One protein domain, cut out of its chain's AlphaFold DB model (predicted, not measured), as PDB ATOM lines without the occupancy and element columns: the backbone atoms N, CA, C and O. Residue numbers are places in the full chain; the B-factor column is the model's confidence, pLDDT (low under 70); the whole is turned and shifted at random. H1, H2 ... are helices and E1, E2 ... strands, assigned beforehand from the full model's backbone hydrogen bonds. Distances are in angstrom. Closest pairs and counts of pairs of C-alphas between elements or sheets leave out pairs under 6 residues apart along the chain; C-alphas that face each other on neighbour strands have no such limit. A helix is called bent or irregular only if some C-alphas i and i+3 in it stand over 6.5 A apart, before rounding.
ATOM      1  N   ALA A 220     -48.305  40.759-121.453       91.31
ATOM      2  CA  ALA A 220     -47.548  39.605-121.941       91.31
ATOM      3  C   ALA A 220     -46.416  40.059-122.868       91.31
ATOM      4  O   ALA A 220     -46.645  40.866-123.773       91.31
ATOM      5  N   TRP A 221     -45.208  39.533-122.673       91.38
ATOM      6  CA  TRP A 221     -44.063  39.811-123.545       91.38
ATOM      7  C   TRP A 221     -43.090  38.631-123.594       91.38
ATOM      8  O   TRP A 221     -43.138  37.743-122.748       91.38
ATOM      9  N   ALA A 222     -42.203  38.606-124.591       91.06
ATOM     10  CA  ALA A 222     -41.073  37.680-124.603       91.06
ATOM     11  C   ALA A 222     -40.054  38.147-123.554       91.06
ATOM     12  O   ALA A 222     -39.299  39.092-123.787       91.06
ATOM     13  N   ILE A 223     -40.088  37.533-122.376       92.38
ATOM     14  CA  ILE A 223     -39.257  37.909-121.234       92.38
ATOM     15  C   ILE A 223     -38.042  36.993-121.184       92.38
ATOM     16  O   ILE A 223     -38.155  35.784-121.368       92.38
ATOM     17  N   ALA A 224     -36.887  37.588-120.897       95.12
ATOM     18  CA  ALA A 224     -35.686  36.875-120.498       95.12
ATOM     19  C   ALA A 224     -35.145  37.470-119.189       95.12
ATOM     20  O   ALA A 224     -35.205  38.692-119.002       95.12
ATOM     21  N   GLY A 225     -34.653  36.616-118.290       94.25
ATOM     22  CA  GLY A 225     -34.134  37.043-116.990       94.25
ATOM     23  C   GLY A 225     -33.782  35.905-116.031       94.25
ATOM     24  O   GLY A 225     -34.139  34.746-116.249       94.25
ATOM     25  N   ASN A 226     -33.090  36.261-114.952       95.19
ATOM     26  CA  ASN A 226     -32.540  35.409-113.901       95.19
ATOM     27  C   ASN A 226     -33.183  35.746-112.537       95.19
ATOM     28  O   ASN A 226     -32.543  36.387-111.697       95.19
ATOM     29  N   PRO A 227     -34.438  35.342-112.270       96.25
ATOM     30  CA  PRO A 227     -35.190  35.926-111.172       96.25
ATOM     31  C   PRO A 227     -34.686  35.443-109.804       96.25
ATOM     32  O   PRO A 227     -34.451  34.250-109.585       96.25
ATOM     33  N   VAL A 228     -34.580  36.360-108.840       96.56
ATOM     34  CA  VAL A 228     -34.479  36.019-107.411       96.56
ATOM     35  C   VAL A 228     -35.865  35.721-106.821       96.56
ATOM     36  O   VAL A 228     -36.890  36.096-107.378       96.56
ATOM     37  N   ALA A 229     -35.935  34.994-105.713       95.81
ATOM     38  CA  ALA A 229     -37.188  34.478-105.166       95.81
ATOM     39  C   ALA A 229     -37.156  34.379-103.636       95.81
ATOM     40  O   ALA A 229     -36.165  34.722-102.986       95.81
ATOM     41  N   LYS A 230     -38.244  33.844-103.062       96.69
ATOM     42  CA  LYS A 230     -38.450  33.685-101.613       96.69
ATOM     43  C   LYS A 230     -38.374  35.052-100.903       96.69
ATOM     44  O   LYS A 230     -37.382  35.306-100.214       96.69
ATOM     45  N   PRO A 231     -39.373  35.939-101.093       97.19
ATOM     46  CA  PRO A 231     -39.418  37.221-100.395       97.19
ATOM     47  C   PRO A 231     -39.392  37.025 -98.873       97.19
ATOM     48  O   PRO A 231     -39.908  36.037 -98.346       97.19
ATOM     49  N   THR A 232     -38.745  37.957 -98.180       97.75
ATOM     50  CA  THR A 232     -38.612  38.010 -96.717       97.75
ATOM     51  C   THR A 232     -39.184  39.316 -96.178       97.75
ATOM     52  O   THR A 232     -40.130  39.287 -95.401       97.75
ATOM     53  N   THR A 233     -38.648  40.452 -96.630       98.00
ATOM     54  CA  THR A 233     -39.140  41.806 -96.313       98.00
ATOM     55  C   THR A 233     -39.650  42.555 -97.542       98.00
ATOM     56  O   THR A 233     -40.320  43.574 -97.396       98.00
ATOM     57  N   ALA A 234     -39.366  42.060 -98.753       97.69
ATOM     58  CA  ALA A 234     -39.824  42.681 -99.986       97.69
ATOM     59  C   ALA A 234     -41.336  42.518-100.185       97.69
ATOM     60  O   ALA A 234     -41.864  41.404-100.177       97.69
ATOM     61  N   GLN A 235     -42.013  43.626-100.468       97.69
ATOM     62  CA  GLN A 235     -43.381  43.635-100.962       97.69
ATOM     63  C   GLN A 235     -43.370  43.357-102.471       97.69
ATOM     64  O   GLN A 235     -42.823  44.133-103.258       97.69
ATOM     65  N   VAL A 236     -43.996  42.259-102.889       98.19
ATOM     66  CA  VAL A 236     -44.177  41.934-104.310       98.19
ATOM     67  C   VAL A 236     -45.290  42.815-104.886       98.19
ATOM     68  O   VAL A 236     -46.418  42.802-104.400       98.19
ATOM     69  N   LEU A 237     -44.969  43.591-105.921       98.06
ATOM     70  CA  LEU A 237     -45.906  44.474-106.626       98.06
ATOM     71  C   LEU A 237     -46.527  43.771-107.843       98.06
ATOM     72  O   LEU A 237     -47.716  43.943-108.124       98.06
ATOM     73  N   ALA A 238     -45.725  42.958-108.537       97.75
ATOM     74  CA  ALA A 238     -46.143  42.099-109.637       97.75
ATOM     75  C   ALA A 238     -45.374  40.770-109.629       97.75
ATOM     76  O   ALA A 238     -44.238  40.705-109.162       97.75
ATOM     77  N   GLN A 239     -45.980  39.728-110.184       97.56
ATOM     78  CA  GLN A 239     -45.444  38.370-110.296       97.56
ATOM     79  C   GLN A 239     -45.549  37.864-111.743       97.56
ATOM     80  O   GLN A 239     -46.292  38.433-112.545       97.56
ATOM     81  N   PHE A 240     -44.812  36.807-112.071       96.56
ATOM     82  CA  PHE A 240     -44.972  36.052-113.316       96.56
ATOM     83  C   PHE A 240     -46.178  35.092-113.231       96.56
ATOM     84  O   PHE A 240     -46.850  35.019-112.193       96.56
ATOM     85  N   SER A 241     -46.491  34.350-114.300       92.69
ATOM     86  CA  SER A 241     -47.630  33.409-114.301       92.69
ATOM     87  C   SER A 241     -47.478  32.273-113.279       92.69
ATOM     88  O   SER A 241     -48.478  31.780-112.765       92.69
ATOM     89  N   ASP A 242     -46.244  31.886-112.942       92.81
ATOM     90  CA  ASP A 242     -45.919  30.846-111.952       92.81
ATOM     91  C   ASP A 242     -45.920  31.342-110.487       92.81
ATOM     92  O   ASP A 242     -45.649  30.568-109.570       92.81
ATOM     93  N   GLY A 243     -46.201  32.632-110.255       94.88
ATOM     94  CA  GLY A 243     -46.140  33.267-108.934       94.88
ATOM     95  C   GLY A 243     -44.738  33.718-108.496       94.88
ATOM     96  O   GLY A 243     -44.595  34.292-107.414       94.88
ATOM     97  N   THR A 244     -43.697  33.523-109.312       96.56
ATOM     98  CA  THR A 244     -42.362  34.080-109.049       96.56
ATOM     99  C   THR A 244     -42.434  35.618-109.046       96.56
ATOM    100  O   THR A 244     -43.032  36.193-109.958       96.56
ATOM    101  N   PRO A 245     -41.831  36.331-108.069       97.38
ATOM    102  CA  PRO A 245     -41.829  37.794-108.055       97.38
ATOM    103  C   PRO A 245     -41.224  38.377-109.337       97.38
ATOM    104  O   PRO A 245     -40.096  38.050-109.693       97.38
ATOM    105  N   ALA A 246     -41.946  39.276-110.000       97.56
ATOM    106  CA  ALA A 246     -41.490  39.975-111.199       97.56
ATOM    107  C   ALA A 246     -41.060  41.406-110.859       97.56
ATOM    108  O   ALA A 246     -39.966  41.828-111.222       97.56
ATOM    109  N   ILE A 247     -41.893  42.142-110.117       98.25
ATOM    110  CA  ILE A 247     -41.561  43.463-109.575       98.25
ATOM    111  C   ILE A 247     -41.746  43.423-108.066       98.25
ATOM    112  O   ILE A 247     -42.807  43.020-107.588       98.25
ATOM    113  N   ALA A 248     -40.752  43.882-107.313       97.94
ATOM    114  CA  ALA A 248     -40.844  44.003-105.863       97.94
ATOM    115  C   ALA A 248     -40.204  45.299-105.363       97.94
ATOM    116  O   ALA A 248     -39.291  45.830-105.992       97.94
ATOM    117  N   ILE A 249     -40.670  45.789-104.217       97.88
ATOM    118  CA  ILE A 249     -40.069  46.904-103.487       97.88
ATOM    119  C   ILE A 249     -39.652  46.440-102.089       97.88
ATOM    120  O   ILE A 249     -40.361  45.668-101.448       97.88
ATOM    121  N   ASN A 250     -38.510  46.911-101.601       98.12
ATOM    122  CA  ASN A 250     -38.046  46.687-100.236       98.12
ATOM    123  C   ASN A 250     -37.642  48.025 -99.602       98.12
ATOM    124  O   ASN A 250     -37.074  48.894-100.268       98.12
ATOM    125  N   ALA A 251     -37.929  48.191 -98.313       97.19
ATOM    126  CA  ALA A 251     -37.483  49.332 -97.520       97.19
ATOM    127  C   ALA A 251     -36.418  48.853 -96.530       97.19
ATOM    128  O   ALA A 251     -36.622  47.859 -95.833       97.19
ATOM    129  N   LEU A 252     -35.281  49.548 -96.461       96.81
ATOM    130  CA  LEU A 252     -34.179  49.158 -95.583       96.81
ATOM    131  C   LEU A 252     -33.535  50.395 -94.957       96.81
ATOM    132  O   LEU A 252     -32.919  51.209 -95.639       96.81
ATOM    133  N   GLY A 253     -33.671  50.535 -93.636       95.56
ATOM    134  CA  GLY A 253     -33.295  51.768 -92.945       95.56
ATOM    135  C   GLY A 253     -34.119  52.945 -93.470       95.56
ATOM    136  O   GLY A 253     -35.345  52.907 -93.404       95.56
ATOM    137  N   LYS A 254     -33.450  53.977 -93.992       93.81
ATOM    138  CA  LYS A 254     -34.104  55.147 -94.603       93.81
ATOM    139  C   LYS A 254     -34.300  55.028 -96.123       93.81
ATOM    140  O   LYS A 254     -35.025  55.838 -96.691       93.81
ATOM    141  N   GLY A 255     -33.639  54.073 -96.779       95.44
ATOM    142  CA  GLY A 255     -33.631  53.933 -98.237       95.44
ATOM    143  C   GLY A 255     -34.671  52.964 -98.788       95.44
ATOM    144  O   GLY A 255     -35.414  52.302 -98.056       95.44
ATOM    145  N   ARG A 256     -34.717  52.895-100.121       96.50
ATOM    146  CA  ARG A 256     -35.701  52.120-100.889       96.50
ATOM    147  C   ARG A 256     -35.024  51.372-102.027       96.50
ATOM    148  O   ARG A 256     -34.128  51.904-102.679       96.50
ATOM    149  N   VAL A 257     -35.499  50.159-102.281       98.25
ATOM    150  CA  VAL A 257     -35.005  49.276-103.337       98.25
ATOM    151  C   VAL A 257     -36.176  48.835-104.200       98.25
ATOM    152  O   VAL A 257     -37.148  48.307-103.671       98.25
ATOM    153  N   LEU A 258     -36.086  49.024-105.512       98.44
ATOM    154  CA  LEU A 258     -37.004  48.460-106.498       98.44
ATOM    155  C   LEU A 258     -36.267  47.382-107.284       98.44
ATOM    156  O   LEU A 258     -35.178  47.625-107.794       98.44
ATOM    157  N   LEU A 259     -36.884  46.219-107.426       98.44
ATOM    158  CA  LEU A 259     -36.397  45.123-108.247       98.44
ATOM    159  C   LEU A 259     -37.335  44.923-109.439       98.44
ATOM    160  O   LEU A 259     -38.518  44.651-109.245       98.44
ATOM    161  N   PHE A 260     -36.783  44.978-110.649       98.25
ATOM    162  CA  PHE A 260     -37.316  44.326-111.840       98.25
ATOM    163  C   PHE A 260     -36.554  43.017-112.045       98.25
ATOM    164  O   PHE A 260     -35.354  43.013-112.309       98.25
ATOM    165  N   ASN A 261     -37.244  41.893-111.924       96.50
ATOM    166  CA  ASN A 261     -36.638  40.568-111.841       96.50
ATOM    167  C   ASN A 261     -36.432  39.902-113.218       96.50
ATOM    168  O   ASN A 261     -36.573  38.689-113.365       96.50
ATOM    169  N   TRP A 262     -36.186  40.735-114.232       96.62
ATOM    170  CA  TRP A 262     -35.878  40.379-115.616       96.62
ATOM    171  C   TRP A 262     -35.169  41.555-116.309       96.62
ATOM    172  O   TRP A 262     -35.066  42.639-115.727       96.62
ATOM    173  N   HIS A 263     -34.752  41.399-117.572       95.25
ATOM    174  CA  HIS A 263     -34.113  42.455-118.382       95.25
ATOM    175  C   HIS A 263     -35.071  43.600-118.812       95.25
ATOM    176  O   HIS A 263     -35.203  43.918-119.998       95.25
ATOM    177  N   ALA A 264     -35.773  44.224-117.866       93.94
ATOM    178  CA  ALA A 264     -36.944  45.070-118.112       93.94
ATOM    179  C   ALA A 264     -36.702  46.297-119.004       93.94
ATOM    180  O   ALA A 264     -37.597  46.702-119.746       93.94
ATOM    181  N   VAL A 265     -35.493  46.864-118.977       92.94
ATOM    182  CA  VAL A 265     -35.151  48.057-119.767       92.94
ATOM    183  C   VAL A 265     -34.778  47.757-121.219       92.94
ATOM    184  O   VAL A 265     -34.892  48.651-122.050       92.94
ATOM    185  N   ARG A 266     -34.419  46.510-121.575       88.06
ATOM    186  CA  ARG A 266     -33.983  46.167-122.947       88.06
ATOM    187  C   ARG A 266     -35.068  46.350-124.006       88.06
ATOM    188  O   ARG A 266     -34.761  46.663-125.148       88.06
ATOM    189  N   SER A 267     -36.329  46.127-123.640       79.44
ATOM    190  CA  SER A 267     -37.480  46.329-124.534       79.44
ATOM    191  C   SER A 267     -38.193  47.667-124.316       79.44
ATOM    192  O   SER A 267     -39.166  47.927-125.015       79.44
ATOM    193  N   ALA A 268     -37.758  48.478-123.338       82.12
ATOM    194  CA  ALA A 268     -38.337  49.779-122.981       82.12
ATOM    195  C   ALA A 268     -39.886  49.813-122.984       82.12
ATOM    196  O   ALA A 268     -40.504  50.762-123.467       82.12
ATOM    197  N   LEU A 269     -40.527  48.756-122.467       90.25
ATOM    198  CA  LEU A 269     -41.981  48.588-122.568       90.25
ATOM    199  C   LEU A 269     -42.719  49.740-121.865       90.25
ATOM    200  O   LEU A 269     -42.350  50.067-120.733       90.25
ATOM    201  N   PRO A 270     -43.797  50.306-122.444       93.50
ATOM    202  CA  PRO A 270     -44.532  51.418-121.841       93.50
ATOM    203  C   PRO A 270     -44.899  51.247-120.351       93.50
ATOM    204  O   PRO A 270     -44.633  52.183-119.597       93.50
ATOM    205  N   PRO A 271     -45.407  50.091-119.861       94.44
ATOM    206  CA  PRO A 271     -45.657  49.898-118.426       94.44
ATOM    207  C   PRO A 271     -44.385  49.928-117.557       94.44
ATOM    208  O   PRO A 271     -44.434  50.408-116.424       94.44
ATOM    209  N   VAL A 272     -43.234  49.471-118.065       95.44
ATOM    210  CA  VAL A 272     -41.938  49.547-117.357       95.44
ATOM    211  C   VAL A 272     -41.434  50.990-117.323       95.44
ATOM    212  O   VAL A 272     -41.056  51.486-116.263       95.44
ATOM    213  N   VAL A 273     -41.488  51.685-118.462       95.69
ATOM    214  CA  VAL A 273     -41.112  53.100-118.597       95.69
ATOM    215  C   VAL A 273     -41.955  53.977-117.669       95.69
ATOM    216  O   VAL A 273     -41.411  54.813-116.951       95.69
ATOM    217  N   GLU A 274     -43.271  53.761-117.615       96.06
ATOM    218  CA  GLU A 274     -44.167  54.486-116.709       96.06
ATOM    219  C   GLU A 274     -43.898  54.158-115.233       96.06
ATOM    220  O   GLU A 274     -43.881  55.064-114.398       96.06
ATOM    221  N   THR A 275     -43.589  52.898-114.904       97.12
ATOM    222  CA  THR A 275     -43.154  52.524-113.546       97.12
ATOM    223  C   THR A 275     -41.894  53.297-113.150       97.12
ATOM    224  O   THR A 275     -41.855  53.906-112.084       97.12
ATOM    225  N   LEU A 276     -40.883  53.360-114.023       97.38
ATOM    226  CA  LEU A 276     -39.650  54.112-113.767       97.38
ATOM    227  C   LEU A 276     -39.896  55.628-113.637       97.38
ATOM    228  O   LEU A 276     -39.340  56.257-112.738       97.38
ATOM    229  N   ARG A 277     -40.787  56.223-114.446       97.00
ATOM    230  CA  ARG A 277     -41.204  57.634-114.286       97.00
ATOM    231  C   ARG A 277     -41.868  57.900-112.937       97.00
ATOM    232  O   ARG A 277     -41.632  58.946-112.332       97.00
ATOM    233  N   ARG A 278     -42.702  56.972-112.456       97.38
ATOM    234  CA  ARG A 278     -43.336  57.057-111.132       97.38
ATOM    235  C   ARG A 278     -42.311  56.947-110.013       97.38
ATOM    236  O   ARG A 278     -42.378  57.744-109.089       97.38
ATOM    237  N   VAL A 279     -41.337  56.046-110.135       97.12
ATOM    238  CA  VAL A 279     -40.223  55.886-109.183       97.12
ATOM    239  C   VAL A 279     -39.406  57.172-109.071       97.12
ATOM    240  O   VAL A 279     -39.301  57.721-107.978       97.12
ATOM    241  N   LEU A 280     -38.908  57.703-110.196       97.19
ATOM    242  CA  LEU A 280     -38.121  58.945-110.228       97.19
ATOM    243  C   LEU A 280     -38.869  60.109-109.555       97.19
ATOM    244  O   LEU A 280     -38.298  60.826-108.737       97.19
ATOM    245  N   ARG A 281     -40.170  60.250-109.847       96.75
ATOM    246  CA  ARG A 281     -41.033  61.301-109.289       96.75
ATOM    247  C   ARG A 281     -41.343  61.098-107.802       96.75
ATOM    248  O   ARG A 281     -41.138  62.006-107.012       96.75
ATOM    249  N   GLN A 282     -41.848  59.928-107.409       96.25
ATOM    250  CA  GLN A 282     -42.314  59.655-106.038       96.25
ATOM    251  C   GLN A 282     -41.170  59.495-105.030       96.25
ATOM    252  O   GLN A 282     -41.393  59.585-103.822       96.25
ATOM    253  N   TRP A 283     -39.957  59.203-105.499       96.06
ATOM    254  CA  TRP A 283     -38.762  59.142-104.656       96.06
ATOM    255  C   TRP A 283     -37.936  60.439-104.717       96.06
ATOM    256  O   TRP A 283     -36.904  60.511-104.061       96.06
ATOM    257  N   ASN A 284     -38.404  61.463-105.447       95.19
ATOM    258  CA  ASN A 284     -37.740  62.759-105.631       95.19
ATOM    259  C   ASN A 284     -36.283  62.637-106.120       95.19
ATOM    260  O   ASN A 284     -35.400  63.338-105.631       95.19
ATOM    261  N   VAL A 285     -36.029  61.737-107.075       96.25
ATOM    262  CA  VAL A 285     -34.686  61.493-107.623       96.25
ATOM    263  C   VAL A 285     -34.223  62.718-108.423       96.25
ATOM    264  O   VAL A 285     -34.875  63.056-109.418       96.25
ATOM    265  N   PRO A 286     -33.093  63.361-108.072       94.06
ATOM    266  CA  PRO A 286     -32.513  64.412-108.901       94.06
ATOM    267  C   PRO A 286     -32.085  63.820-110.245       94.06
ATOM    268  O   PRO A 286     -31.373  62.814-110.298       94.06
ATOM    269  N   THR A 287     -32.519  64.419-111.356       93.06
ATOM    270  CA  THR A 287     -32.282  63.854-112.696       93.06
ATOM    271  C   THR A 287     -30.804  63.821-113.082       93.06
ATOM    272  O   THR A 287     -30.430  63.062-113.971       93.06
ATOM    273  N   ASP A 288     -29.953  64.593-112.410       94.19
ATOM    274  CA  ASP A 288     -28.500  64.607-112.551       94.19
ATOM    275  C   ASP A 288     -27.749  63.689-111.566       94.19
ATOM    276  O   ASP A 288     -26.530  63.572-111.664       94.19
ATOM    277  N   GLN A 289     -28.456  62.987-110.673       94.06
ATOM    278  CA  GLN A 289     -27.885  62.072-109.672       94.06
ATOM    279  C   GLN A 289     -28.342  60.620-109.887       94.06
ATOM    280  O   GLN A 289     -28.677  59.905-108.941       94.06
ATOM    281  N   VAL A 290     -28.350  60.175-111.148       97.44
ATOM    282  CA  VAL A 290     -28.597  58.773-111.527       97.44
ATOM    283  C   VAL A 290     -27.285  58.118-111.950       97.44
ATOM    284  O   VAL A 290     -26.654  58.540-112.922       97.44
ATOM    285  N   VAL A 291     -26.885  57.068-111.236       97.50
ATOM    286  CA  VAL A 291     -25.629  56.344-111.455       97.50
ATOM    287  C   VAL A 291     -25.920  54.875-111.737       97.50
ATOM    288  O   VAL A 291     -26.527  54.190-110.921       97.50
ATOM    289  N   VAL A 292     -25.460  54.373-112.880       97.12
ATOM    290  CA  VAL A 292     -25.484  52.946-113.220       97.12
ATOM    291  C   VAL A 292     -24.136  52.342-112.847       97.12
ATOM    292  O   VAL A 292     -23.102  52.785-113.348       97.12
ATOM    293  N   MET A 293     -24.130  51.360-111.947       95.06
ATOM    294  CA  MET A 293     -22.885  50.797-111.424       95.06
ATOM    295  C   MET A 293     -22.408  49.603-112.253       95.06
ATOM    296  O   MET A 293     -23.179  48.693-112.549       95.06
ATOM    297  N   ASP A 294     -21.122  49.609-112.595       91.56
ATOM    298  CA  ASP A 294     -20.460  48.624-113.447       91.56
ATOM    299  C   ASP A 294     -19.339  47.922-112.668       91.56
ATOM    300  O   ASP A 294     -18.178  48.338-112.712       91.56
ATOM    301  N   THR A 295     -19.690  46.877-111.913       90.62
ATOM    302  CA  THR A 295     -18.725  46.186-111.044       90.62
ATOM    303  C   THR A 295     -17.691  45.417-111.865       90.62
ATOM    304  O   THR A 295     -18.029  44.745-112.847       90.62
ATOM    305  N   ALA A 296     -16.418  45.478-111.469       93.25
ATOM    306  CA  ALA A 296     -15.332  44.838-112.209       93.25
ATOM    307  C   ALA A 296     -15.530  43.317-112.404       93.25
ATOM    308  O   ALA A 296     -15.429  42.871-113.551       93.25
ATOM    309  N   PRO A 297     -15.924  42.526-111.380       92.56
ATOM    310  CA  PRO A 297     -16.125  41.081-111.541       92.56
ATOM    311  C   PRO A 297     -17.322  40.719-112.430       92.56
ATOM    312  O   PRO A 297     -17.360  39.638-113.020       92.56
ATOM    313  N   ASN A 298     -18.323  41.602-112.534       93.00
ATOM    314  CA  ASN A 298     -19.451  41.380-113.430       93.00
ATOM    315  C   ASN A 298     -19.091  41.747-114.873       93.00
ATOM    316  O   ASN A 298     -19.355  40.956-115.779       93.00
ATOM    317  N   ARG A 299     -18.421  42.891-115.075       94.38
ATOM    318  CA  ARG A 299     -17.900  43.332-116.377       94.38
ATOM    319  C   ARG A 299     -16.950  42.306-116.991       94.38
ATOM    320  O   ARG A 299     -17.072  42.018-118.177       94.38
ATOM    321  N   GLU A 300     -16.032  41.745-116.205       95.25
ATOM    322  CA  GLU A 300     -15.069  40.738-116.669       95.25
ATOM    323  C   GLU A 300     -15.764  39.482-117.222       95.25
ATOM    324  O   GLU A 300     -15.358  38.944-118.249       95.25
ATOM    325  N   ARG A 301     -16.853  39.041-116.578       94.81
ATOM    326  CA  ARG A 301     -17.542  37.790-116.924       94.81
ATOM    327  C   ARG A 301     -18.688  37.940-117.930       94.81
ATOM    328  O   ARG A 301     -18.932  37.015-118.701       94.81
ATOM    329  N   TYR A 302     -19.424  39.048-117.887       91.62
ATOM    330  CA  TYR A 302     -20.663  39.248-118.655       91.62
ATOM    331  C   TYR A 302     -20.619  40.476-119.584       91.62
ATOM    332  O   TYR A 302     -21.554  40.706-120.355       91.62
ATOM    333  N   GLY A 303     -19.529  41.247-119.557       93.69
ATOM    334  CA  GLY A 303     -19.376  42.475-120.329       93.69
ATOM    335  C   GLY A 303     -20.220  43.639-119.801       93.69
ATOM    336  O   GLY A 303     -20.800  43.589-118.722       93.69
ATOM    337  N   VAL A 304     -20.286  44.709-120.596       93.19
ATOM    338  CA  VAL A 304     -20.903  46.003-120.225       93.19
ATOM    339  C   VAL A 304     -22.266  46.253-120.885       93.19
ATOM    340  O   VAL A 304     -22.734  47.390-120.936       93.19
ATOM    341  N   LYS A 305     -22.883  45.223-121.485       91.44
ATOM    342  CA  LYS A 305     -24.094  45.394-122.305       91.44
ATOM    343  C   LYS A 305     -25.272  45.913-121.469       91.44
ATOM    344  O   LYS A 305     -25.796  46.975-121.794       91.44
ATOM    345  N   GLY A 306     -25.615  45.222-120.380       90.12
ATOM    346  CA  GLY A 306     -26.706  45.616-119.478       90.12
ATOM    347  C   GLY A 306     -26.516  47.009-118.886       90.12
ATOM    348  O   GLY A 306     -27.417  47.842-118.956       90.12
ATOM    349  N   THR A 307     -25.304  47.305-118.411       93.81
ATOM    350  CA  THR A 307     -24.898  48.626-117.911       93.81
ATOM    351  C   THR A 307     -25.164  49.739-118.934       93.81
ATOM    352  O   THR A 307     -25.741  50.775-118.598       93.81
ATOM    353  N   LYS A 308     -24.778  49.533-120.203       94.94
ATOM    354  CA  LYS A 308     -24.998  50.507-121.285       94.94
ATOM    355  C   LYS A 308     -26.475  50.651-121.650       94.94
ATOM    356  O   LYS A 308     -26.942  51.779-121.786       94.94
ATOM    357  N   GLU A 309     -27.203  49.541-121.774       95.00
ATOM    358  CA  GLU A 309     -28.642  49.530-122.077       95.00
ATOM    359  C   GLU A 309     -29.452  50.246-120.981       95.00
ATOM    360  O   GLU A 309     -30.330  51.050-121.288       95.00
ATOM    361  N   ALA A 310     -29.114  50.039-119.705       95.62
ATOM    362  CA  ALA A 310     -29.751  50.734-118.591       95.62
ATOM    363  C   ALA A 310     -29.404  52.229-118.544       95.62
ATOM    364  O   ALA A 310     -30.303  53.052-118.375       95.62
ATOM    365  N   ALA A 311     -28.134  52.604-118.733       96.69
ATOM    366  CA  ALA A 311     -27.743  54.014-118.770       96.69
ATOM    367  C   ALA A 311     -28.466  54.775-119.892       96.69
ATOM    368  O   ALA A 311     -28.901  55.905-119.689       96.69
ATOM    369  N   GLU A 312     -28.649  54.141-121.049       96.25
ATOM    370  CA  GLU A 312     -29.409  54.709-122.158       96.25
ATOM    371  C   GLU A 312     -30.912  54.810-121.850       96.25
ATOM    372  O   GLU A 312     -31.502  55.877-122.020       96.25
ATOM    373  N   ALA A 313     -31.525  53.767-121.283       95.88
ATOM    374  CA  ALA A 313     -32.930  53.806-120.875       95.88
ATOM    375  C   ALA A 313     -33.227  54.930-119.858       95.88
ATOM    376  O   ALA A 313     -34.241  55.618-119.973       95.88
ATOM    377  N   PHE A 314     -32.329  55.180-118.896       97.19
ATOM    378  CA  PHE A 314     -32.478  56.303-117.962       97.19
ATOM    379  C   PHE A 314     -32.227  57.679-118.611       97.19
ATOM    380  O   PHE A 314     -32.856  58.656-118.202       97.19
ATOM    381  N   ARG A 315     -31.405  57.785-119.666       96.81
ATOM    382  CA  ARG A 315     -31.297  59.029-120.461       96.81
ATOM    383  C   ARG A 315     -32.569  59.337-121.233       96.81
ATOM    384  O   ARG A 315     -33.017  60.479-121.226       96.81
ATOM    385  N   GLN A 316     -33.204  58.319-121.802       95.75
ATOM    386  CA  GLN A 316     -34.500  58.444-122.480       95.75
ATOM    387  C   GLN A 316     -35.650  58.797-121.514       95.75
ATOM    388  O   GLN A 316     -36.680  59.327-121.933       95.75
ATOM    389  N   LEU A 317     -35.463  58.576-120.208       95.88
ATOM    390  CA  LEU A 317     -36.337  59.073-119.137       95.88
ATOM    391  C   LEU A 317     -36.046  60.528-118.714       95.88
ATOM    392  O   LEU A 317     -36.769  61.061-117.873       95.88
ATOM    393  N   GLY A 318     -35.032  61.181-119.291       96.00
ATOM    394  CA  GLY A 318     -34.634  62.559-118.984       96.00
ATOM    395  C   GLY A 318     -33.548  62.700-117.910       96.00
ATOM    396  O   GLY A 318     -33.296  63.813-117.448       96.00
ATOM    397  N   CYS A 319     -32.898  61.609-117.493       97.00
ATOM    398  CA  CYS A 319     -31.818  61.644-116.503       97.00
ATOM    399  C   CYS A 319     -30.434  61.792-117.159       97.00
ATOM    400  O   CYS A 319     -30.152  61.195-118.196       97.00
ATOM    401  N   LYS A 320     -29.495  62.492-116.512       96.50
ATOM    402  CA  LYS A 320     -28.074  62.516-116.903       96.50
ATOM    403  C   LYS A 320     -27.355  61.262-116.384       96.50
ATOM    404  O   LYS A 320     -26.417  61.357-115.602       96.50
ATOM    405  N   ALA A 321     -27.828  60.081-116.787       96.69
ATOM    406  CA  ALA A 321     -27.338  58.814-116.250       96.69
ATOM    407  C   ALA A 321     -25.853  58.578-116.590       96.69
ATOM    408  O   ALA A 321     -25.473  58.437-117.765       96.69
ATOM    409  N   ALA A 322     -25.027  58.514-115.546       95.75
ATOM    410  CA  ALA A 322     -23.594  58.251-115.616       95.75
ATOM    411  C   ALA A 322     -23.294  56.782-115.280       95.75
ATOM    412  O   ALA A 322     -23.970  56.187-114.445       95.75
ATOM    413  N   ILE A 323     -22.273  56.201-115.915       96.31
ATOM    414  CA  ILE A 323     -21.754  54.875-115.547       96.31
ATOM    415  C   ILE A 323     -20.569  55.075-114.597       96.31
ATOM    416  O   ILE A 323     -19.705  55.905-114.882       96.31
ATOM    417  N   ALA A 324     -20.525  54.330-113.493       94.56
ATOM    418  CA  ALA A 324     -19.457  54.404-112.497       94.56
ATOM    419  C   ALA A 324     -19.036  53.013-111.997       94.56
ATOM    420  O   ALA A 324     -19.841  52.082-111.995       94.56
ATOM    421  N   ALA A 325     -17.788  52.883-111.550       93.88
ATOM    422  CA  ALA A 325     -17.298  51.687-110.868       93.88
ATOM    423  C   ALA A 325     -17.710  51.676-109.380       93.88
ATOM    424  O   ALA A 325     -18.239  52.655-108.845       93.88
ATOM    425  N   GLU A 326     -17.497  50.540-108.718       91.88
ATOM    426  CA  GLU A 326     -17.921  50.285-107.336       91.88
ATOM    427  C   GLU A 326     -17.237  51.170-106.275       91.88
ATOM    428  O   GLU A 326     -17.819  51.423-105.222       91.88
ATOM    429  N   ASP A 327     -16.054  51.716-106.565       90.75
ATOM    430  CA  ASP A 327     -15.309  52.646-105.701       90.75
ATOM    431  C   ASP A 327     -16.040  53.987-105.478       90.75
ATOM    432  O   ASP A 327     -15.871  54.653-104.451       90.75
ATOM    433  N   ARG A 328     -16.905  54.376-106.423       89.81
ATOM    434  CA  ARG A 328     -17.729  55.589-106.348       89.81
ATOM    435  C   ARG A 328     -18.925  55.456-105.406       89.81
ATOM    436  O   ARG A 328     -19.511  56.480-105.062       89.81
ATOM    437  N   LEU A 329     -19.280  54.245-104.963       90.38
ATOM    438  CA  LEU A 329     -20.472  53.978-104.146       90.38
ATOM    439  C   LEU A 329     -20.488  54.774-102.831       90.38
ATOM    440  O   LEU A 329     -21.499  55.386-102.490       90.38
ATOM    441  N   ALA A 330     -19.355  54.830-102.128       86.19
ATOM    442  CA  ALA A 330     -19.212  55.585-100.879       86.19
ATOM    443  C   ALA A 330     -19.230  57.118-101.069       86.19
ATOM    444  O   ALA A 330     -19.290  57.861-100.094       86.19
ATOM    445  N   GLN A 331     -19.165  57.594-102.317       88.12
ATOM    446  CA  GLN A 331     -19.102  59.013-102.687       88.12
ATOM    447  C   GLN A 331     -20.434  59.529-103.261       88.12
ATOM    448  O   GLN A 331     -20.508  60.678-103.697       88.12
ATOM    449  N   LEU A 332     -21.475  58.688-103.315       89.06
ATOM    450  CA  LEU A 332     -22.785  59.085-103.827       89.06
ATOM    451  C   LEU A 332     -23.485  60.041-102.844       89.06
ATOM    452  O   LEU A 332     -23.552  59.742-101.649       89.06
ATOM    453  N   PRO A 333     -24.033  61.176-103.316       83.62
ATOM    454  CA  PRO A 333     -24.744  62.106-102.450       83.62
ATOM    455  C   PRO A 333     -26.065  61.502-101.929       83.62
ATOM    456  O   PRO A 333     -26.665  60.646-102.590       83.62
ATOM    457  N   PRO A 334     -26.564  61.950-100.760       80.38
ATOM    458  CA  PRO A 334     -27.874  61.544-100.257       80.38
ATOM    459  C   PRO A 334     -28.987  61.836-101.273       80.38
ATOM    460  O   PRO A 334     -29.085  62.949-101.782       80.38
ATOM    461  N   GLY A 335     -29.842  60.846-101.543       84.06
ATOM    462  CA  GLY A 335     -30.918  60.953-102.538       84.06
ATOM    463  C   GLY A 335     -30.524  60.574-103.972       84.06
ATOM    464  O   GLY A 335     -31.408  60.491-104.824       84.06
ATOM    465  N   ALA A 336     -29.248  60.276-104.245       91.75
ATOM    466  CA  ALA A 336     -28.843  59.688-105.519       91.75
ATOM    467  C   ALA A 336     -29.537  58.338-105.768       91.75
ATOM    468  O   ALA A 336     -29.710  57.527-104.851       91.75
ATOM    469  N   LEU A 337     -29.882  58.081-107.032       97.69
ATOM    470  CA  LEU A 337     -30.379  56.791-107.492       97.69
ATOM    471  C   LEU A 337     -29.234  55.961-108.065       97.69
ATOM    472  O   LEU A 337     -28.654  56.299-109.097       97.69
ATOM    473  N   LEU A 338     -28.973  54.829-107.424       97.88
ATOM    474  CA  LEU A 338     -28.090  53.790-107.923       97.88
ATOM    475  C   LEU A 338     -28.881  52.775-108.754       97.88
ATOM    476  O   LEU A 338     -29.974  52.360-108.370       97.88
ATOM    477  N   VAL A 339     -28.319  52.341-109.878       97.81
ATOM    478  CA  VAL A 339     -28.904  51.328-110.761       97.81
ATOM    479  C   VAL A 339     -27.931  50.163-110.922       97.81
ATOM    480  O   VAL A 339     -26.797  50.346-111.362       97.81
ATOM    481  N   LEU A 340     -28.391  48.958-110.594       97.06
ATOM    482  CA  LEU A 340     -27.717  47.691-110.876       97.06
ATOM    483  C   LEU A 340     -28.461  47.007-112.022       97.06
ATOM    484  O   LEU A 340     -29.594  46.582-111.826       97.06
ATOM    485  N   ALA A 341     -27.857  46.904-113.205       95.69
ATOM    486  CA  ALA A 341     -28.482  46.273-114.367       95.69
ATOM    487  C   ALA A 341     -27.633  45.113-114.891       95.69
ATOM    488  O   ALA A 341     -26.481  45.319-115.268       95.69
ATOM    489  N   ASP A 342     -28.202  43.906-114.903       93.12
ATOM    490  CA  ASP A 342     -27.516  42.653-115.238       93.12
ATOM    491  C   ASP A 342     -26.255  42.402-114.370       93.12
ATOM    492  O   ASP A 342     -25.275  41.796-114.818       93.12
ATOM    493  N   VAL A 343     -26.255  42.890-113.120       93.88
ATOM    494  CA  VAL A 343     -25.138  42.747-112.167       93.88
ATOM    495  C   VAL A 343     -25.347  41.499-111.311       93.88
ATOM    496  O   VAL A 343     -25.882  41.557-110.207       93.88
ATOM    497  N   TYR A 344     -24.914  40.348-111.823       93.94
ATOM    498  CA  TYR A 344     -25.070  39.052-111.155       93.94
ATOM    499  C   TYR A 344     -24.048  38.814-110.049       93.94
ATOM    500  O   TYR A 344     -24.370  38.138-109.068       93.94
ATOM    501  N   LEU A 345     -22.825  39.321-110.240       93.69
ATOM    502  CA  LEU A 345     -21.689  39.165-109.334       93.69
ATOM    503  C   LEU A 345     -21.400  40.475-108.596       93.69
ATOM    504  O   LEU A 345     -20.948  41.463-109.177       93.69
ATOM    505  N   ILE A 346     -21.632  40.442-107.289       94.00
ATOM    506  CA  ILE A 346     -21.344  41.517-106.342       94.00
ATOM    507  C   ILE A 346     -20.445  40.930-105.240       94.00
ATOM    508  O   ILE A 346     -20.896  39.997-104.564       94.00
ATOM    509  N   PRO A 347     -19.201  41.424-105.066       93.19
ATOM    510  CA  PRO A 347     -18.321  41.046-103.956       93.19
ATOM    511  C   PRO A 347     -18.905  41.393-102.587       93.19
ATOM    512  O   PRO A 347     -19.689  42.334-102.466       93.19
ATOM    513  N   ASP A 348     -18.468  40.694-101.540       94.44
ATOM    514  CA  ASP A 348     -19.020  40.860-100.191       94.44
ATOM    515  C   ASP A 348     -18.848  42.283 -99.632       94.44
ATOM    516  O   ASP A 348     -19.777  42.812 -99.025       94.44
ATOM    517  N   GLU A 349     -17.713  42.939 -99.888       93.88
ATOM    518  CA  GLU A 349     -17.450  44.332 -99.483       93.88
ATOM    519  C   GLU A 349     -18.369  45.333-100.204       93.88
ATOM    520  O   GLU A 349     -18.916  46.254 -99.588       93.88
ATOM    521  N   VAL A 350     -18.619  45.112-101.501       94.50
ATOM    522  CA  VAL A 350     -19.557  45.919-102.298       94.50
ATOM    523  C   VAL A 350     -20.992  45.668-101.829       94.50
ATOM    524  O   VAL A 350     -21.771  46.608-101.710       94.50
ATOM    525  N   ALA A 351     -21.345  44.428-101.480       96.50
ATOM    526  CA  ALA A 351     -22.654  44.081-100.932       96.50
ATOM    527  C   ALA A 351     -22.908  44.711 -99.549       96.50
ATOM    528  O   ALA A 351     -24.016  45.178 -99.276       96.50
ATOM    529  N   GLN A 352     -21.891  44.765 -98.683       96.62
ATOM    530  CA  GLN A 352     -21.952  45.485 -97.406       96.62
ATOM    531  C   GLN A 352     -22.076  47.001 -97.616       96.62
ATOM    532  O   GLN A 352     -22.926  47.635 -96.992       96.62
ATOM    533  N   SER A 353     -21.297  47.571 -98.537       95.81
ATOM    534  CA  SER A 353     -21.368  48.995 -98.897       95.81
ATOM    535  C   SER A 353     -22.731  49.377 -99.489       95.81
ATOM    536  O   SER A 353     -23.288  50.415 -99.139       95.81
ATOM    537  N   LEU A 354     -23.326  48.509-100.317       95.94
ATOM    538  CA  LEU A 354     -24.689  48.665-100.842       95.94
ATOM    539  C   LEU A 354     -25.731  48.670 -99.719       95.94
ATOM    540  O   LEU A 354     -26.625  49.515 -99.712       95.94
ATOM    541  N   GLU A 355     -25.612  47.762 -98.746       97.00
ATOM    542  CA  GLU A 355     -26.493  47.758 -97.577       97.00
ATOM    543  C   GLU A 355     -26.361  49.047 -96.753       97.00
ATOM    544  O   GLU A 355     -27.378  49.617 -96.357       97.00
ATOM    545  N   GLN A 356     -25.139  49.533 -96.518       95.50
ATOM    546  CA  GLN A 356     -24.904  50.791 -95.802       95.50
ATOM    547  C   GLN A 356     -25.499  51.992 -96.555       95.50
ATOM    548  O   GLN A 356     -26.226  52.782 -95.951       95.50
ATOM    549  N   PHE A 357     -25.266  52.084 -97.870       95.56
ATOM    550  CA  PHE A 357     -25.824  53.120 -98.744       95.56
ATOM    551  C   PHE A 357     -27.356  53.169 -98.663       95.56
ATOM    552  O   PHE A 357     -27.925  54.219 -98.357       95.56
ATOM    553  N   VAL A 358     -28.038  52.032 -98.849       95.75
ATOM    554  CA  VAL A 358     -29.507  51.985 -98.751       95.75
ATOM    555  C   VAL A 358     -29.958  52.329 -97.326       95.75
ATOM    556  O   VAL A 358     -30.817  53.191 -97.153       95.75
ATOM    557  N   ARG A 359     -29.338  51.768 -96.277       95.50
ATOM    558  CA  ARG A 359     -29.702  52.086 -94.880       95.50
ATOM    559  C   ARG A 359     -29.613  53.578 -94.554       95.50
ATOM    560  O   ARG A 359     -30.467  54.072 -93.813       95.50
ATOM    561  N   ALA A 360     -28.631  54.282 -95.116       93.62
ATOM    562  CA  ALA A 360     -28.428  55.716 -94.928       93.62
ATOM    563  C   ALA A 360     -29.492  56.602 -95.612       93.62
ATOM    564  O   ALA A 360     -29.637  57.763 -95.234       93.62
ATOM    565  N   GLY A 361     -30.264  56.063 -96.562       92.38
ATOM    566  CA  GLY A 361     -31.244  56.811 -97.363       92.38
ATOM    567  C   GLY A 361     -31.060  56.674 -98.875       92.38
ATOM    568  O   GLY A 361     -31.798  57.306 -99.626       92.38
ATOM    569  N   GLY A 362     -30.091  55.875 -99.327       94.50
ATOM    570  CA  GLY A 362     -29.841  55.618-100.741       94.50
ATOM    571  C   GLY A 362     -31.033  54.975-101.453       94.50
ATOM    572  O   GLY A 362     -31.768  54.162-100.882       94.50
ATOM    573  N   LEU A 363     -31.211  55.345-102.719       98.06
ATOM    574  CA  LEU A 363     -32.241  54.802-103.595       98.06
ATOM    575  C   LEU A 363     -31.595  53.813-104.563       98.06
ATOM    576  O   LEU A 363     -30.549  54.103-105.141       98.06
ATOM    577  N   LEU A 364     -32.208  52.646-104.742       98.06
ATOM    578  CA  LEU A 364     -31.663  51.568-105.562       98.06
ATOM    579  C   LEU A 364     -32.721  51.012-106.520       98.06
ATOM    580  O   LEU A 364     -33.817  50.642-106.105       98.06
ATOM    581  N   VAL A 365     -32.371  50.899-107.798       98.44
ATOM    582  CA  VAL A 365     -33.105  50.109-108.796       98.44
ATOM    583  C   VAL A 365     -32.225  48.942-109.227       98.44
ATOM    584  O   VAL A 365     -31.069  49.126-109.595       98.44
ATOM    585  N   VAL A 366     -32.773  47.734-109.194       98.19
ATOM    586  CA  VAL A 366     -32.118  46.503-109.639       98.19
ATOM    587  C   VAL A 366     -32.899  45.946-110.824       98.19
ATOM    588  O   VAL A 366     -34.118  45.815-110.749       98.19
ATOM    589  N   ILE A 367     -32.210  45.648-111.921       97.19
ATOM    590  CA  ILE A 367     -32.761  45.119-113.169       97.19
ATOM    591  C   ILE A 367     -32.009  43.829-113.484       97.19
ATOM    592  O   ILE A 367     -30.796  43.857-113.661       97.19
ATOM    593  N   ASP A 368     -32.753  42.729-113.544       94.31
ATOM    594  CA  ASP A 368     -32.269  41.347-113.517       94.31
ATOM    595  C   ASP A 368     -31.371  41.063-112.297       94.31
ATOM    596  O   ASP A 368     -30.190  41.402-112.252       94.31
ATOM    597  N   GLY A 369     -31.983  40.508-111.244       79.25
ATOM    598  CA  GLY A 369     -31.409  40.479-109.898       79.25
ATOM    599  C   GLY A 369     -30.047  39.768-109.792       79.25
ATOM    600  O   GLY A 369     -29.720  38.923-110.627       79.25
ATOM    601  N   PRO A 370     -29.255  40.048-108.731       91.12
ATOM    602  CA  PRO A 370     -27.921  39.485-108.513       91.12
ATOM    603  C   PRO A 370     -27.947  37.984-108.168       91.12
ATOM    604  O   PRO A 370     -27.605  37.559-107.064       91.12
ATOM    605  N   VAL A 371     -28.363  37.154-109.127       92.88
ATOM    606  CA  VAL A 371     -28.696  35.732-108.962       92.88
ATOM    607  C   VAL A 371     -27.521  34.889-108.455       92.88
ATOM    608  O   VAL A 371     -27.729  33.866-107.807       92.88
ATOM    609  N   ARG A 372     -26.276  35.311-108.725       94.94
ATOM    610  CA  ARG A 372     -25.059  34.632-108.250       94.94
ATOM    611  C   ARG A 372     -24.628  35.097-106.855       94.94
ATOM    612  O   ARG A 372     -24.025  34.304-106.144       94.94
ATOM    613  N   SER A 373     -24.988  36.317-106.447       96.06
ATOM    614  CA  SER A 373     -24.681  36.879-105.121       96.06
ATOM    615  C   SER A 373     -25.854  36.846-104.129       96.06
ATOM    616  O   SER A 373     -25.689  37.286-102.997       96.06
ATOM    617  N   ILE A 374     -27.016  36.270-104.466       96.56
ATOM    618  CA  ILE A 374     -28.161  36.145-103.533       96.56
ATOM    619  C   ILE A 374     -27.871  35.263-102.299       96.56
ATOM    620  O   ILE A 374     -28.639  35.262-101.340       96.56
ATOM    621  N   GLY A 375     -26.760  34.520-102.290       95.88
ATOM    622  CA  GLY A 375     -26.250  33.841-101.093       95.88
ATOM    623  C   GLY A 375     -25.663  34.794-100.040       95.88
ATOM    624  O   GLY A 375     -25.635  34.446 -98.863       95.88
ATOM    625  N   ASN A 376     -25.235  35.999-100.432       97.81
ATOM    626  CA  ASN A 376     -24.682  37.001 -99.524       97.81
ATOM    627  C   ASN A 376     -25.796  37.631 -98.664       97.81
ATOM    628  O   ASN A 376     -26.795  38.142 -99.174       97.81
ATOM    629  N   ALA A 377     -25.605  37.638 -97.343       98.06
ATOM    630  CA  ALA A 377     -26.621  38.089 -96.392       98.06
ATOM    631  C   ALA A 377     -26.980  39.586 -96.516       98.06
ATOM    632  O   ALA A 377     -28.114  39.966 -96.225       98.06
ATOM    633  N   SER A 378     -26.051  40.436 -96.963       98.25
ATOM    634  CA  SER A 378     -26.306  41.859 -97.217       98.25
ATOM    635  C   SER A 378     -27.171  42.049 -98.462       98.25
ATOM    636  O   SER A 378     -28.156  42.782 -98.406       98.25
ATOM    637  N   ILE A 379     -26.910  41.303 -99.545       98.19
ATOM    638  CA  ILE A 379     -27.788  41.273-100.731       98.19
ATOM    639  C   ILE A 379     -29.200  40.801-100.363       98.19
ATOM    640  O   ILE A 379     -30.179  41.406-100.803       98.19
ATOM    641  N   GLN A 380     -29.326  39.783 -99.504       98.50
ATOM    642  CA  GLN A 380     -30.638  39.313 -99.041       98.50
ATOM    643  C   GLN A 380     -31.414  40.388 -98.267       98.50
ATOM    644  O   GLN A 380     -32.622  40.528 -98.462       98.50
ATOM    645  N   ARG A 381     -30.735  41.175 -97.418       98.50
ATOM    646  CA  ARG A 381     -31.346  42.299 -96.682       98.50
ATOM    647  C   ARG A 381     -31.689  43.481 -97.587       98.50
ATOM    648  O   ARG A 381     -32.751  44.070 -97.412       98.50
ATOM    649  N   VAL A 382     -30.832  43.803 -98.559       98.25
ATOM    650  CA  VAL A 382     -31.051  44.866 -99.559       98.25
ATOM    651  C   VAL A 382     -32.261  44.553-100.434       98.25
ATOM    652  O   VAL A 382     -33.158  45.383-100.554       98.25
ATOM    653  N   LEU A 383     -32.337  43.350-101.003       98.06
ATOM    654  CA  LEU A 383     -33.444  42.968-101.881       98.06
ATOM    655  C   LEU A 383     -34.704  42.540-101.130       98.06
ATOM    656  O   LEU A 383     -35.773  42.542-101.728       98.06
ATOM    657  N   GLY A 384     -34.589  42.130 -99.865       98.25
ATOM    658  CA  GLY A 384     -35.681  41.513 -99.114       98.25
ATOM    659  C   GLY A 384     -36.086  40.144 -99.670       98.25
ATOM    660  O   GLY A 384     -37.274  39.820 -99.681       98.25
ATOM    661  N   MET A 385     -35.120  39.363-100.173       97.50
ATOM    662  CA  MET A 385     -35.307  38.048-100.812       97.50
ATOM    663  C   MET A 385     -34.155  37.092-100.464       97.50
ATOM    664  O   MET A 385     -33.052  37.550-100.186       97.50
ATOM    665  N   ARG A 386     -34.379  35.768-100.485       96.25
ATOM    666  CA  ARG A 386     -33.383  34.765-100.023       96.25
ATOM    667  C   ARG A 386     -33.218  33.519-100.904       96.25
ATOM    668  O   ARG A 386     -32.898  32.438-100.409       96.25
ATOM    669  N   GLY A 387     -33.484  33.615-102.202       95.25
ATOM    670  CA  GLY A 387     -33.301  32.491-103.122       95.25
ATOM    671  C   GLY A 387     -33.364  32.884-104.590       95.25
ATOM    672  O   GLY A 387     -33.427  34.062-104.925       95.25
ATOM    673  N   THR A 388     -33.374  31.881-105.461       96.25
ATOM    674  CA  THR A 388     -33.505  32.018-106.917       96.25
ATOM    675  C   THR A 388     -34.772  31.326-107.418       96.25
ATOM    676  O   THR A 388     -35.301  30.429-106.751       96.25
ATOM    677  N   ALA A 389     -35.244  31.733-108.593       95.06
ATOM    678  CA  ALA A 389     -36.195  30.992-109.414       95.06
ATOM    679  C   ALA A 389     -35.474  30.338-110.610       95.06
ATOM    680  O   ALA A 389     -34.244  30.357-110.711       95.06
ATOM    681  N   LYS A 390     -36.246  29.737-111.523       95.00
ATOM    682  CA  LYS A 390     -35.730  29.256-112.811       95.00
ATOM    683  C   LYS A 390     -35.447  30.441-113.738       95.00
ATOM    684  O   LYS A 390     -36.158  31.438-113.696       95.00
ATOM    685  N   TYR A 391     -34.440  30.298-114.597       95.25
ATOM    686  CA  TYR A 391     -34.209  31.221-115.710       95.25
ATOM    687  C   TYR A 391     -35.435  31.255-116.637       95.25
ATOM    688  O   TYR A 391     -35.997  30.203-116.954       95.25
ATOM    689  N   ILE A 392     -35.830  32.454-117.057       94.00
ATOM    690  CA  ILE A 392     -36.971  32.719-117.942       94.00
ATOM    691  C   ILE A 392     -36.417  33.089-119.322       94.00
ATOM    692  O   ILE A 392     -35.454  33.849-119.406       94.00
ATOM    693  N   ASN A 393     -37.006  32.549-120.395       94.81
ATOM    694  CA  ASN A 393     -36.728  32.937-121.789       94.81
ATOM    695  C   ASN A 393     -37.884  32.504-122.707       94.81
ATOM    696  O   ASN A 393     -37.721  31.669-123.600       94.81
ATOM    697  N   HIS A 394     -39.083  33.005-122.423       91.38
ATOM    698  CA  HIS A 394     -40.326  32.596-123.079       91.38
ATOM    699  C   HIS A 394     -41.362  33.727-123.051       91.38
ATOM    700  O   HIS A 394     -41.121  34.803-122.501       91.38
ATOM    701  N   LEU A 395     -42.514  33.514-123.697       91.44
ATOM    702  CA  LEU A 395     -43.637  34.444-123.601       91.44
ATOM    703  C   LEU A 395     -44.268  34.325-122.210       91.44
ATOM    704  O   LEU A 395     -44.787  33.268-121.869       91.44
ATOM    705  N   GLU A 396     -44.230  35.400-121.432       92.81
ATOM    706  CA  GLU A 396     -44.582  35.405-120.012       92.81
ATOM    707  C   GLU A 396     -45.474  36.612-119.679       92.81
ATOM    708  O   GLU A 396     -45.382  37.659-120.331       92.81
ATOM    709  N   VAL A 397     -46.342  36.467-118.673       93.94
ATOM    710  CA  VAL A 397     -47.244  37.523-118.191       93.94
ATOM    711  C   VAL A 397     -46.677  38.148-116.925       93.94
ATOM    712  O   VAL A 397     -46.386  37.444-115.965       93.94
ATOM    713  N   VAL A 398     -46.588  39.478-116.877       95.06
ATOM    714  CA  VAL A 398     -46.320  40.212-115.631       95.06
ATOM    715  C   VAL A 398     -47.644  40.720-115.077       95.06
ATOM    716  O   VAL A 398     -48.230  41.663-115.614       95.06
ATOM    717  N   GLN A 399     -48.124  40.085-114.008       94.88
ATOM    718  CA  GLN A 399     -49.426  40.342-113.389       94.88
ATOM    719  C   GLN A 399     -49.286  41.046-112.021       94.88
ATOM    720  O   GLN A 399     -48.474  40.620-111.199       94.88
ATOM    721  N   PRO A 400     -50.042  42.122-111.731       95.56
ATOM    722  CA  PRO A 400     -49.960  42.809-110.441       95.56
ATOM    723  C   PRO A 400     -50.623  42.031-109.292       95.56
ATOM    724  O   PRO A 400     -51.698  41.473-109.477       95.56
ATOM    725  N   VAL A 401     -50.040  42.064-108.085       92.75
ATOM    726  CA  VAL A 401     -50.492  41.228-106.940       92.75
ATOM    727  C   VAL A 401     -51.514  41.926-106.023       92.75
ATOM    728  O   VAL A 401     -52.381  41.285-105.443       92.75
ATOM    729  N   GLY A 402     -51.461  43.254-105.903       87.06
ATOM    730  CA  GLY A 402     -52.362  44.064-105.059       87.06
ATOM    731  C   GLY A 402     -52.013  45.547-105.182       87.06
ATOM    732  O   GLY A 402     -50.897  45.830-105.609       87.06
ATOM    733  N   ALA A 403     -52.954  46.472-104.950       87.31
ATOM    734  CA  ALA A 403     -52.857  47.889-105.354       87.31
ATOM    735  C   ALA A 403     -51.478  48.547-105.100       87.31
ATOM    736  O   ALA A 403     -50.849  48.322-104.070       87.31
ATOM    737  N   SER A 404     -50.997  49.345-106.061       91.38
ATOM    738  CA  SER A 404     -49.681  49.995-105.996       91.38
ATOM    739  C   SER A 404     -49.646  51.268-106.837       91.38
ATOM    740  O   SER A 404     -49.934  51.218-108.033       91.38
ATOM    741  N   ASP A 405     -49.198  52.373-106.243       92.25
ATOM    742  CA  ASP A 405     -49.073  53.672-106.920       92.25
ATOM    743  C   ASP A 405     -47.958  53.704-107.979       92.25
ATOM    744  O   ASP A 405     -47.923  54.604-108.822       92.25
ATOM    745  N   LEU A 406     -47.053  52.718-107.965       94.62
ATOM    746  CA  LEU A 406     -45.960  52.588-108.932       94.62
ATOM    747  C   LEU A 406     -46.378  51.876-110.223       94.62
ATOM    748  O   LEU A 406     -45.791  52.148-111.266       94.62
ATOM    749  N   LEU A 407     -47.384  50.995-110.184       95.12
ATOM    750  CA  LEU A 407     -47.798  50.203-111.346       95.12
ATOM    751  C   LEU A 407     -49.109  50.740-111.927       95.12
ATOM    752  O   LEU A 407     -50.166  50.591-111.317       95.12
ATOM    753  N   ALA A 408     -49.063  51.309-113.133       92.31
ATOM    754  CA  ALA A 408     -50.271  51.647-113.886       92.31
ATOM    755  C   ALA A 408     -51.042  50.364-114.251       92.31
ATOM    756  O   ALA A 408     -50.459  49.447-114.828       92.31
ATOM    757  N   ARG A 409     -52.338  50.285-113.932       90.88
ATOM    758  CA  ARG A 409     -53.168  49.082-114.140       90.88
ATOM    759  C   ARG A 409     -54.288  49.308-115.141       90.88
ATOM    760  O   ARG A 409     -54.756  50.430-115.301       90.88
ATOM    761  N   SER A 410     -54.742  48.212-115.730       86.62
ATOM    762  CA  SER A 410     -56.066  48.079-116.333       86.62
ATOM    763  C   SER A 410     -56.746  46.813-115.809       86.62
ATOM    764  O   SER A 410     -56.079  45.918-115.290       86.62
TER     765      SER A 410
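This is residues 220 to 410 of the 597 residues of the protein "Family 10 glycosylhydrolase" of Candidatus Anammoximicrobium sp (UniProt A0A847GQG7). A nine-stranded sheet, curled like part of a barrel, runs through the domain with helices on both faces, in three layers: H1 and H3 on one face, H4 and H5 on the other. The short strands E2 and E10 make a small antiparallel sheet near H6. The printed part has 191 residues with six named helices and eleven named strands, in the order E1 to E5, H1, E6, H2, H3, E7, H4, E8, H5, E9, H6, E10, E11; the class is mixed. The large sheet is mixed too, in the order E1, E11, E3, E4, E5, E9, E8, E6, E7. The whole is compact, with a radius of gyration of the C-alphas of 14.9 A and spans of 40 by 34 by 32 A.

E1, residues 220 to 225, is an edge strand, antiparallel to E11, residues 392 to 400, with N 223 and O 394 2.9 A apart. E2, residues 228 to 231, pairs with E10, residues 385 to 388, through N 229 and O 387, 2.8 A. E11 bends by 92 degrees at residue 395 and also pairs with E3, residues 235 to 239, through N 239 and O 399, 2.8 A. E3, E4, residues 245 to 252, and E5, residues 255 to 260, form a meander, each strand antiparallel to the one before, in two hairpins; N 250 and O 257 are 2.8 A apart. H1, residues 270 to 282, runs along E9, residues 363 to 367, at a height over the sheet of 9.5 A. E6, residues 290 to 293, E8, residues 337 to 341, and the edge strand E7, residues 322 to 324, continue the parallel part; N 293 and O 339 are 2.9 A apart. H2, residues 296 to 302, is not on the sheet. H3, residues 305 to 316, is over E8 and E6, at a height of 8.0 A. H4, residues 326 to 331, is only just irregular, C-alphas 327 and 330 being 6.9 A apart. It touches H5, residues 348 to 360, the closest C-alphas being Glu 326 and Val 350, 6.9 A. H5 touches H6, residues 377 to 383, at a steep tilt of 46 degrees, the same way. H6 only grazes the large sheet. Every O i to N i+4 pair is within hydrogen-bond range in H1, H3, H5 and H6, but 2 of 3 in H2 and 0 of 2 in H4, where 2 of 3 O i to N i+3 pairs are.

E1 begins at C-alpha 220, (-47.548, 39.605, -121.941), and E11 ends at C-alpha 400, (-49.960, 42.809, -110.441). From first to last C-alpha, E4 is 18.5 A long, H5 18.4 A.

The C-alphas farthest apart are Asp 327 and Ser 410, 42.4 A. The printed part has no cut, and no link is long. No printed residue is under 70 in pLDDT.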